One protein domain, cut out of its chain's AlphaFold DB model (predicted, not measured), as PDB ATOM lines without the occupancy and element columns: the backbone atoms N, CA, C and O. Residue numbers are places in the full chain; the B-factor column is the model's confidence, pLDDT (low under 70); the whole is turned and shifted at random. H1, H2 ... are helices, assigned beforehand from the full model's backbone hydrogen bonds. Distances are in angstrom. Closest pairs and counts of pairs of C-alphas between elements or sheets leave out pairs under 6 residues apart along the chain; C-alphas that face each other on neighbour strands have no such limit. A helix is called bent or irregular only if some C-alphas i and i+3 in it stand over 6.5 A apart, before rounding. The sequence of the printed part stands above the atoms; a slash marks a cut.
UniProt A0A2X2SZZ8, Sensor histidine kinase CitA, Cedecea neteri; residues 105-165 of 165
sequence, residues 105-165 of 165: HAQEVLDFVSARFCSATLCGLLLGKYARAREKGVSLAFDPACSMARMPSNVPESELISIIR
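AT A GLANCE: This is residues 105 to 165 of the 165 residues of the protein "Sensor histidine kinase CitA" of Cedecea neteri (UniProt A0A2X2SZZ8). Two helices side by side, H2 and the shorter H1, form a helical hairpin, and a long loop runs from the far end of H2 back along the length of this hairpin and past its turn before the chain folds back into a short last helix, H3. H3 lies beside the first part of H2, on another side of it than H1. The printed part has 61 residues with three named helices, H1, H2 and H3 in that order, no named strand, and the class all helix. It is compact, with a radius of gyration of the C-alphas of 11.9 A, yet elongated in outline, with spans of 37 by 21 by 17 A.

IN THESE COORDINATES: The longest helix, H2, holds residues 120 to 135 and measures 22.4 A from first to last C-alpha, from Ala 120 at (149.214, 164.385, 171.938) to Glu 135 at (164.938, 180.059, 169.178). H1 holds residues 105 to 116 and measures 16.2 A; its first C-alpha, that of His 105, is at (159.465, 173.784, 157.581). H3 holds residues 157 to 164 and measures 11.1 A, ending with C-alpha 164 at (162.746, 162.955, 175.488). The helices are not bent.

HOW THE PARTS SIT: H2 touches both other helices. H1 and H2 are a hairpin, with a shallow tilt of 21 degrees, and run opposite ways. Their closest C-alphas are those of Val 113 and Cys 123, 6.0 A apart; H1 touches H2 with residues 109 to 114 alone, and H2 touches H1 with residues 120 to 127 alone. H2 and H3 only just touch, with 3 pairs of C-alphas within 8 A; the closest are those of Leu 122 and Ile 161, 6.9 A apart. H2 touches H3 with residues 122 to 126 alone. H2 and H3 run the same way at a shallow tilt of 17 degrees, with their centres 14.0 A apart. H1 and H3 are apart. In H1 and H2 every O i to N i+4 pair is within hydrogen-bond range; in H3 3 of 4 are.

THE WHOLE: The printed part has no cut and ends at Arg 165, the chain's last residue. The C-alphas of His 105 and Arg 165 are 22.6 A apart. The link from H1 to H2 is tight, with 3 residues. The link from H2 to H3 is long, with the 21 residues 136 to 156, whose C-alphas lie 8 to 20 A from the mean of all C-alphas. The two C-alphas farthest apart, those of Gly 137 and Asn 154 at 36.8 A, both belong to this link. The mean pLDDT of the printed part is 76.1; it is under 70 at residues 105 to 107, 124, 131, 135, 157 to 158 and 165.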
ATOM      1  N   HIS A 105     158.903 174.533 156.441       60.09
ATOM      2  CA  HIS A 105     159.465 173.784 157.581       60.09
ATOM      3  C   HIS A 105     158.618 173.712 158.868       60.09
ATOM      4  O   HIS A 105     158.682 172.724 159.592       60.09
ATOM      5  N   ALA A 106     157.868 174.753 159.239       63.41
ATOM      6  CA  ALA A 106     157.141 174.745 160.519       63.41
ATOM      7  C   ALA A 106     155.810 173.981 160.445       63.41
ATOM      8  O   ALA A 106     155.443 173.295 161.397       63.41
ATOM      9  N   GLN A 107     155.098 174.109 159.322       64.94
ATOM     10  CA  GLN A 107     153.836 173.408 159.107       64.94
ATOM     11  C   GLN A 107     154.090 171.943 158.741       64.94
ATOM     12  O   GLN A 107     153.437 171.074 159.303       64.94
ATOM     13  N   GLU A 108     155.101 171.655 157.915       74.12
ATOM     14  CA  GLU A 108     155.487 170.276 157.593       74.12
ATOM     15  C   GLU A 108     155.917 169.493 158.825       74.12
ATOM     16  O   GLU A 108     155.534 168.340 158.973       74.12
ATOM     17  N   VAL A 109     156.672 170.107 159.740       77.31
ATOM     18  CA  VAL A 109     157.053 169.449 160.995       77.31
ATOM     19  C   VAL A 109     155.825 169.161 161.858       77.31
ATOM     20  O   VAL A 109     155.745 168.096 162.467       77.31
ATOM     21  N   LEU A 110     154.844 170.066 161.895       73.44
ATOM     22  CA  LEU A 110     153.602 169.826 162.626       73.44
ATOM     23  C   LEU A 110     152.785 168.694 162.007       73.44
ATOM     24  O   LEU A 110     152.337 167.808 162.737       73.44
ATOM     25  N   ASP A 111     152.619 168.701 160.689       76.69
ATOM     26  CA  ASP A 111     151.870 167.676 159.967       76.69
ATOM     27  C   ASP A 111     152.589 166.320 160.068       76.69
ATOM     28  O   ASP A 111     151.957 165.297 160.332       76.69
ATOM     29  N   PHE A 112     153.924 166.313 159.977       84.62
ATOM     30  CA  PHE A 112     154.771 165.138 160.172       84.62
ATOM     31  C   PHE A 112     154.588 164.535 161.567       84.62
ATOM     32  O   PHE A 112     154.282 163.347 161.685       84.62
ATOM     33  N   VAL A 113     154.738 165.344 162.622       84.44
ATOM     34  CA  VAL A 113     154.628 164.876 164.010       84.44
ATOM     35  C   VAL A 113     153.194 164.425 164.313       84.44
ATOM     36  O   VAL A 113     152.990 163.350 164.870       84.44
ATOM     37  N   SER A 114     152.186 165.185 163.881       78.56
ATOM     38  CA  SER A 114     150.777 164.856 164.142       78.56
ATOM     39  C   SER A 114     150.317 163.592 163.409       78.56
ATOM     40  O   SER A 114     149.486 162.855 163.932       78.56
ATOM     41  N   ALA A 115     150.859 163.310 162.218       80.25
ATOM     42  CA  ALA A 115     150.507 162.119 161.446       80.25
ATOM     43  C   ALA A 115     151.231 160.841 161.910       80.25
ATOM     44  O   ALA A 115     150.753 159.740 161.636       80.25
ATOM     45  N   ARG A 116     152.394 160.959 162.566       82.44
ATOM     46  CA  ARG A 116     153.261 159.808 162.901       82.44
ATOM     47  C   ARG A 116     153.289 159.432 164.373       82.44
ATOM     48  O   ARG A 116     153.766 158.340 164.682       82.44
ATOM     49  N   PHE A 117     152.783 160.273 165.269       84.06
ATOM     50  CA  PHE A 117     152.797 160.018 166.708       84.06
ATOM     51  C   PHE A 117     151.372 160.020 167.270       84.06
ATOM     52  O   PHE A 117     150.623 160.976 167.104       84.06
ATOM     53  N   CYS A 118     150.984 158.936 167.948       77.94
ATOM     54  CA  CYS A 118     149.615 158.757 168.445       77.94
ATOM     55  C   CYS A 118     149.303 159.521 169.744       77.94
ATOM     56  O   CYS A 118     148.135 159.690 170.086       77.94
ATOM     57  N   SER A 119     150.324 159.958 170.494       76.56
ATOM     58  CA  SER A 119     150.157 160.687 171.759       76.56
ATOM     59  C   SER A 119     150.268 162.195 171.550       76.56
ATOM     60  O   SER A 119     151.313 162.705 171.145       76.56
ATOM     61  N   ALA A 120     149.216 162.923 171.933       70.81
ATOM     62  CA  ALA A 120     149.214 164.385 171.938       70.81
ATOM     63  C   ALA A 120     150.313 164.971 172.847       70.81
ATOM     64  O   ALA A 120     150.909 165.998 172.517       70.81
ATOM     65  N   THR A 121     150.616 164.305 173.965       71.69
ATOM     66  CA  THR A 121     151.675 164.718 174.897       71.69
ATOM     67  C   THR A 121     153.046 164.633 174.235       71.69
ATOM     68  O   THR A 121     153.851 165.560 174.336       71.69
ATOM     69  N   LEU A 122     153.297 163.538 173.514       77.50
ATOM     70  CA  LEU A 122     154.551 163.319 172.803       77.50
ATOM     71  C   LEU A 122     154.707 164.321 171.651       77.50
ATOM     72  O   LEU A 122     155.757 164.950 171.524       77.50
ATOM     73  N   CYS A 123     153.636 164.559 170.884       80.12
ATOM     74  CA  CYS A 123     153.609 165.576 169.831       80.12
ATOM     75  C   CYS A 123     153.954 166.970 170.369       80.12
ATOM     76  O   CYS A 123     154.816 167.657 169.819       80.12
ATOM     77  N   GLY A 124     153.318 167.378 171.474       69.44
ATOM     78  CA  GLY A 124     153.575 168.670 172.109       69.44
ATOM     79  C   GLY A 124     155.024 168.829 172.575       69.44
ATOM     80  O   GLY A 124     155.618 169.894 172.395       69.44
ATOM     81  N   LEU A 125     155.624 167.765 173.117       79.94
ATOM     82  CA  LEU A 125     157.015 167.772 173.566       79.94
ATOM     83  C   LEU A 125     158.002 167.904 172.395       79.94
ATOM     84  O   LEU A 125     158.910 168.736 172.455       79.94
ATOM     85  N   LEU A 126     157.811 167.125 171.324       83.94
ATOM     86  CA  LEU A 126     158.661 167.163 170.129       83.94
ATOM     87  C   LEU A 126     158.594 168.531 169.436       83.94
ATOM     88  O   LEU A 126     159.631 169.114 169.112       83.94
ATOM     89  N   LEU A 127     157.390 169.090 169.290       78.81
ATOM     90  CA  LEU A 127     157.197 170.435 168.743       78.81
ATOM     91  C   LEU A 127     157.824 171.514 169.633       78.81
ATOM     92  O   LEU A 127     158.462 172.435 169.126       78.81
ATOM     93  N   GLY A 128     157.716 171.379 170.957       75.12
ATOM     94  CA  GLY A 128     158.374 172.281 171.902       75.12
ATOM     95  C   GLY A 128     159.903 172.253 171.787       75.12
ATOM     96  O   GLY A 128     160.546 173.304 171.821       75.12
ATOM     97  N   LYS A 129     160.502 171.070 171.601       83.38
ATOM     98  CA  LYS A 129     161.948 170.915 171.363       83.38
ATOM     99  C   LYS A 129     162.374 171.551 170.044       83.38
ATOM    100  O   LYS A 129     163.377 172.262 170.025       83.38
ATOM    101  N   TYR A 130     161.596 171.346 168.983       82.12
ATOM    102  CA  TYR A 130     161.825 171.972 167.683       82.12
ATOM    103  C   TYR A 130     161.769 173.506 167.766       82.12
ATOM    104  O   TYR A 130     162.708 174.183 167.346       82.12
ATOM    105  N   ALA A 131     160.726 174.063 168.391       68.88
ATOM    106  CA  ALA A 131     160.588 175.507 168.586       68.88
ATOM    107  C   ALA A 131     161.768 176.093 169.378       68.88
ATOM    108  O   ALA A 131     162.387 177.065 168.945       68.88
ATOM    109  N   ARG A 132     162.153 175.447 170.487       73.88
ATOM    110  CA  ARG A 132     163.286 175.871 171.322       73.88
ATOM    111  C   ARG A 132     164.632 175.780 170.597       73.88
ATOM    112  O   ARG A 132     165.509 176.608 170.834       73.88
ATOM    113  N   ALA A 133     164.829 174.775 169.744       77.44
ATOM    114  CA  ALA A 133     166.027 174.680 168.913       77.44
ATOM    115  C   ALA A 133     166.100 175.870 167.945       77.44
ATOM    116  O   ALA A 133     167.130 176.541 167.881       77.44
ATOM    117  N   ARG A 134     164.971 176.213 167.308       72.50
ATOM    118  CA  ARG A 134     164.860 177.371 166.412       72.50
ATOM    119  C   ARG A 134     165.147 178.695 167.121       72.50
ATOM    120  O   ARG A 134     165.884 179.513 166.585       72.50
ATOM    121  N   GLU A 135     164.633 178.885 168.338       66.50
ATOM    122  CA  GLU A 135     164.938 180.059 169.178       66.50
ATOM    123  C   GLU A 135     166.435 180.201 169.475       66.50
ATOM    124  O   GLU A 135     166.952 181.311 169.570       66.50
ATOM    125  N   LYS A 136     167.147 179.077 169.603       78.12
ATOM    126  CA  LYS A 136     168.594 179.046 169.842       78.12
ATOM    127  C   LYS A 136     169.433 179.063 168.561       78.12
ATOM    128  O   LYS A 136     170.652 178.943 168.651       78.12
ATOM    129  N   GLY A 137     168.810 179.177 167.387       75.88
ATOM    130  CA  GLY A 137     169.500 179.110 166.096       75.88
ATOM    131  C   GLY A 137     170.074 177.728 165.763       75.88
ATOM    132  O   GLY A 137     170.955 177.620 164.916       75.88
ATOM    133  N   VAL A 138     169.600 176.672 166.429       82.94
ATOM    134  CA  VAL A 138     170.018 175.285 166.197       82.94
ATOM    135  C   VAL A 138     169.032 174.617 165.242       82.94
ATOM    136  O   VAL A 138     167.823 174.647 165.468       82.94
ATOM    137  N   SER A 139     169.549 173.980 164.190       79.00
ATOM    138  CA  SER A 139     168.733 173.161 163.291       79.00
ATOM    139  C   SER A 139     168.390 171.828 163.957       79.00
ATOM    140  O   SER A 139     169.285 171.090 164.369       79.00
ATOM    141  N   LEU A 140     167.097 171.527 164.073       80.94
ATOM    142  CA  LEU A 140     166.581 170.251 164.563       80.94
ATOM    143  C   LEU A 140     165.725 169.642 163.457       80.94
ATOM    144  O   LEU A 140     164.712 170.223 163.079       80.94
ATOM    145  N   ALA A 141     166.136 168.482 162.953       82.69
ATOM    146  CA  ALA A 141     165.415 167.737 161.929       82.69
ATOM    147  C   ALA A 141     164.920 166.406 162.504       82.69
ATOM    148  O   ALA A 141     165.610 165.773 163.305       82.69
ATOM    149  N   PHE A 142     163.729 165.987 162.084       84.44
ATOM    150  CA  PHE A 142     163.195 164.665 162.396       84.44
ATOM    151  C   PHE A 142     163.590 163.681 161.296       84.44
ATOM    152  O   PHE A 142     163.504 164.008 160.112       84.44
ATOM    153  N   ASP A 143     164.004 162.474 161.681       85.19
ATOM    154  CA  ASP A 143     164.229 161.391 160.724       85.19
ATOM    155  C   ASP A 143     162.891 161.020 160.048       85.19
ATOM    156  O   ASP A 143     161.930 160.732 160.765       85.19
ATOM    157  N   PRO A 144     162.780 160.992 158.706       80.56
ATOM    158  CA  PRO A 144     161.527 160.669 158.016       80.56
ATOM    159  C   PRO A 144     160.903 159.314 158.399       80.56
ATOM    160  O   PRO A 144     159.685 159.131 158.256       80.56
ATOM    161  N   ALA A 145     161.720 158.370 158.876       83.81
ATOM    162  CA  ALA A 145     161.300 157.051 159.336       83.81
ATOM    163  C   ALA A 145     160.831 157.038 160.804       83.81
ATOM    164  O   ALA A 145     160.235 156.048 161.239       83.81
ATOM    165  N   CYS A 146     161.058 158.108 161.579       86.44
ATOM    166  CA  CYS A 146     160.631 158.134 162.975       86.44
ATOM    167  C   CYS A 146     159.100 158.205 163.081       86.44
ATOM    168  O   CYS A 146     158.431 159.026 162.452       86.44
ATOM    169  N   SER A 147     158.533 157.286 163.860       85.62
ATOM    170  CA  SER A 147     157.097 157.211 164.111       85.62
ATOM    171  C   SER A 147     156.805 156.439 165.393       85.62
ATOM    172  O   SER A 147     157.599 155.616 165.847       85.62
ATOM    173  N   MET A 148     155.641 156.708 165.976       83.88
ATOM    174  CA  MET A 148     155.090 155.989 167.116       83.88
ATOM    175  C   MET A 148     153.574 155.898 166.947       83.88
ATOM    176  O   MET A 148     152.806 156.654 167.542       83.88
ATOM    177  N   ALA A 149     153.147 154.968 166.091       77.31
ATOM    178  CA  ALA A 149     151.735 154.755 165.778       77.31
ATOM    179  C   ALA A 149     150.944 154.133 166.943       77.31
ATOM    180  O   ALA A 149     149.722 154.254 167.000       77.31
ATOM    181  N   ARG A 150     151.629 153.455 167.872       76.75
ATOM    182  CA  ARG A 150     151.033 152.881 169.078       76.75
ATOM    183  C   ARG A 150     152.023 152.940 170.232       76.75
ATOM    184  O   ARG A 150     153.218 152.728 170.031       76.75
ATOM    185  N   MET A 151     151.507 153.184 171.432       73.38
ATOM    186  CA  MET A 151     152.325 153.182 172.637       73.38
ATOM    187  C   MET A 151     152.757 151.755 173.004       73.38
ATOM    188  O   MET A 151     151.917 150.846 172.940       73.38
ATOM    189  N   PRO A 152     154.026 151.529 173.392       75.88
ATOM    190  CA  PRO A 152     154.461 150.230 173.889       75.88
ATOM    191  C   PRO A 152     153.660 149.861 175.138       75.88
ATOM    192  O   PRO A 152     153.553 150.650 176.071       75.88
ATOM    193  N   SER A 153     153.090 148.659 175.179       74.50
ATOM    194  CA  SER A 153     152.287 148.207 176.325       74.50
ATOM    195  C   SER A 153     153.122 147.916 177.576       74.50
ATOM    196  O   SER A 153     152.574 147.800 178.665       74.50
ATOM    197  N   ASN A 154     154.436 147.764 177.414       78.88
ATOM    198  CA  ASN A 154     155.395 147.423 178.462       78.88
ATOM    199  C   ASN A 154     156.123 148.638 179.058       78.88
ATOM    200  O   ASN A 154     156.918 148.448 179.973       78.88
ATOM    201  N   VAL A 155     155.886 149.852 178.546       74.31
ATOM    202  CA  VAL A 155     156.530 151.079 179.034       74.31
ATOM    203  C   VAL A 155     155.459 152.147 179.264       74.31
ATOM    204  O   VAL A 155     154.777 152.533 178.310       74.31
ATOM    205  N   PRO A 156     155.277 152.643 180.500       73.81
ATOM    206  CA  PRO A 156     154.340 153.722 180.767       73.81
ATOM    207  C   PRO A 156     154.770 155.009 180.050       73.81
ATOM    208  O   PRO A 156     155.952 155.340 179.951       73.81
ATOM    209  N   GLU A 157     153.789 155.780 179.579       67.38
ATOM    210  CA  GLU A 157     154.021 157.020 178.826       67.38
ATOM    211  C   GLU A 157     154.912 158.027 179.569       67.38
ATOM    212  O   GLU A 157     155.738 158.701 178.955       67.38
ATOM    213  N   SER A 158     154.805 158.085 180.896       66.56
ATOM    214  CA  SER A 158     155.618 158.952 181.755       66.56
ATOM    215  C   SER A 158     157.120 158.651 181.687       66.56
ATOM    216  O   SER A 158     157.935 159.574 181.743       66.56
ATOM    217  N   GLU A 159     157.494 157.382 181.538       73.81
ATOM    218  CA  GLU A 159     158.886 156.941 181.446       73.81
ATOM    219  C   GLU A 159     159.469 157.287 180.071       73.81
ATOM    220  O   GLU A 159     160.564 157.846 179.976       73.81
ATOM    221  N   LEU A 160     158.664 157.100 179.020       71.69
ATOM    222  CA  LEU A 160     158.975 157.471 177.638       71.69
ATOM    223  C   LEU A 160     159.164 158.988 177.467       71.69
ATOM    224  O   LEU A 160     160.131 159.438 176.851       71.69
ATOM    225  N   ILE A 161     158.293 159.788 178.086       70.06
ATOM    226  CA  ILE A 161     158.423 161.252 178.136       70.06
ATOM    227  C   ILE A 161     159.722 161.673 178.834       70.06
ATOM    228  O   ILE A 161     160.312 162.689 178.463       70.06
ATOM    229  N   SER A 162     160.186 160.916 179.834       70.75
ATOM    230  CA  SER A 162     161.406 161.262 180.570       70.75
ATOM    231  C   SER A 162     162.665 161.186 179.700       70.75
ATOM    232  O   SER A 162     163.555 162.014 179.871       70.75
ATOM    233  N   ILE A 163     162.700 160.269 178.727       71.62
ATOM    234  CA  ILE A 163     163.832 160.072 177.809       71.62
ATOM    235  C   ILE A 163     163.945 161.237 176.814       71.62
ATOM    236  O   ILE A 163     165.038 161.602 176.392       71.62
ATOM    237  N   ILE A 164     162.813 161.844 176.450       70.38
ATOM    238  CA  ILE A 164     162.746 162.955 175.488       70.38
ATOM    239  C   ILE A 164     162.965 164.324 176.188       70.38
ATOM    240  O   ILE A 164     163.161 165.347 175.518       70.38
ATOM    241  N   ARG A 165     162.935 164.371 177.531       56.41
ATOM    242  CA  ARG A 165     163.007 165.605 178.339       56.41
ATOM    243  C   ARG A 165     164.326 166.363 178.202       56.41
ATOM    244  O   ARG A 165     165.393 165.780 177.964       56.41
TER     245      ARG A 165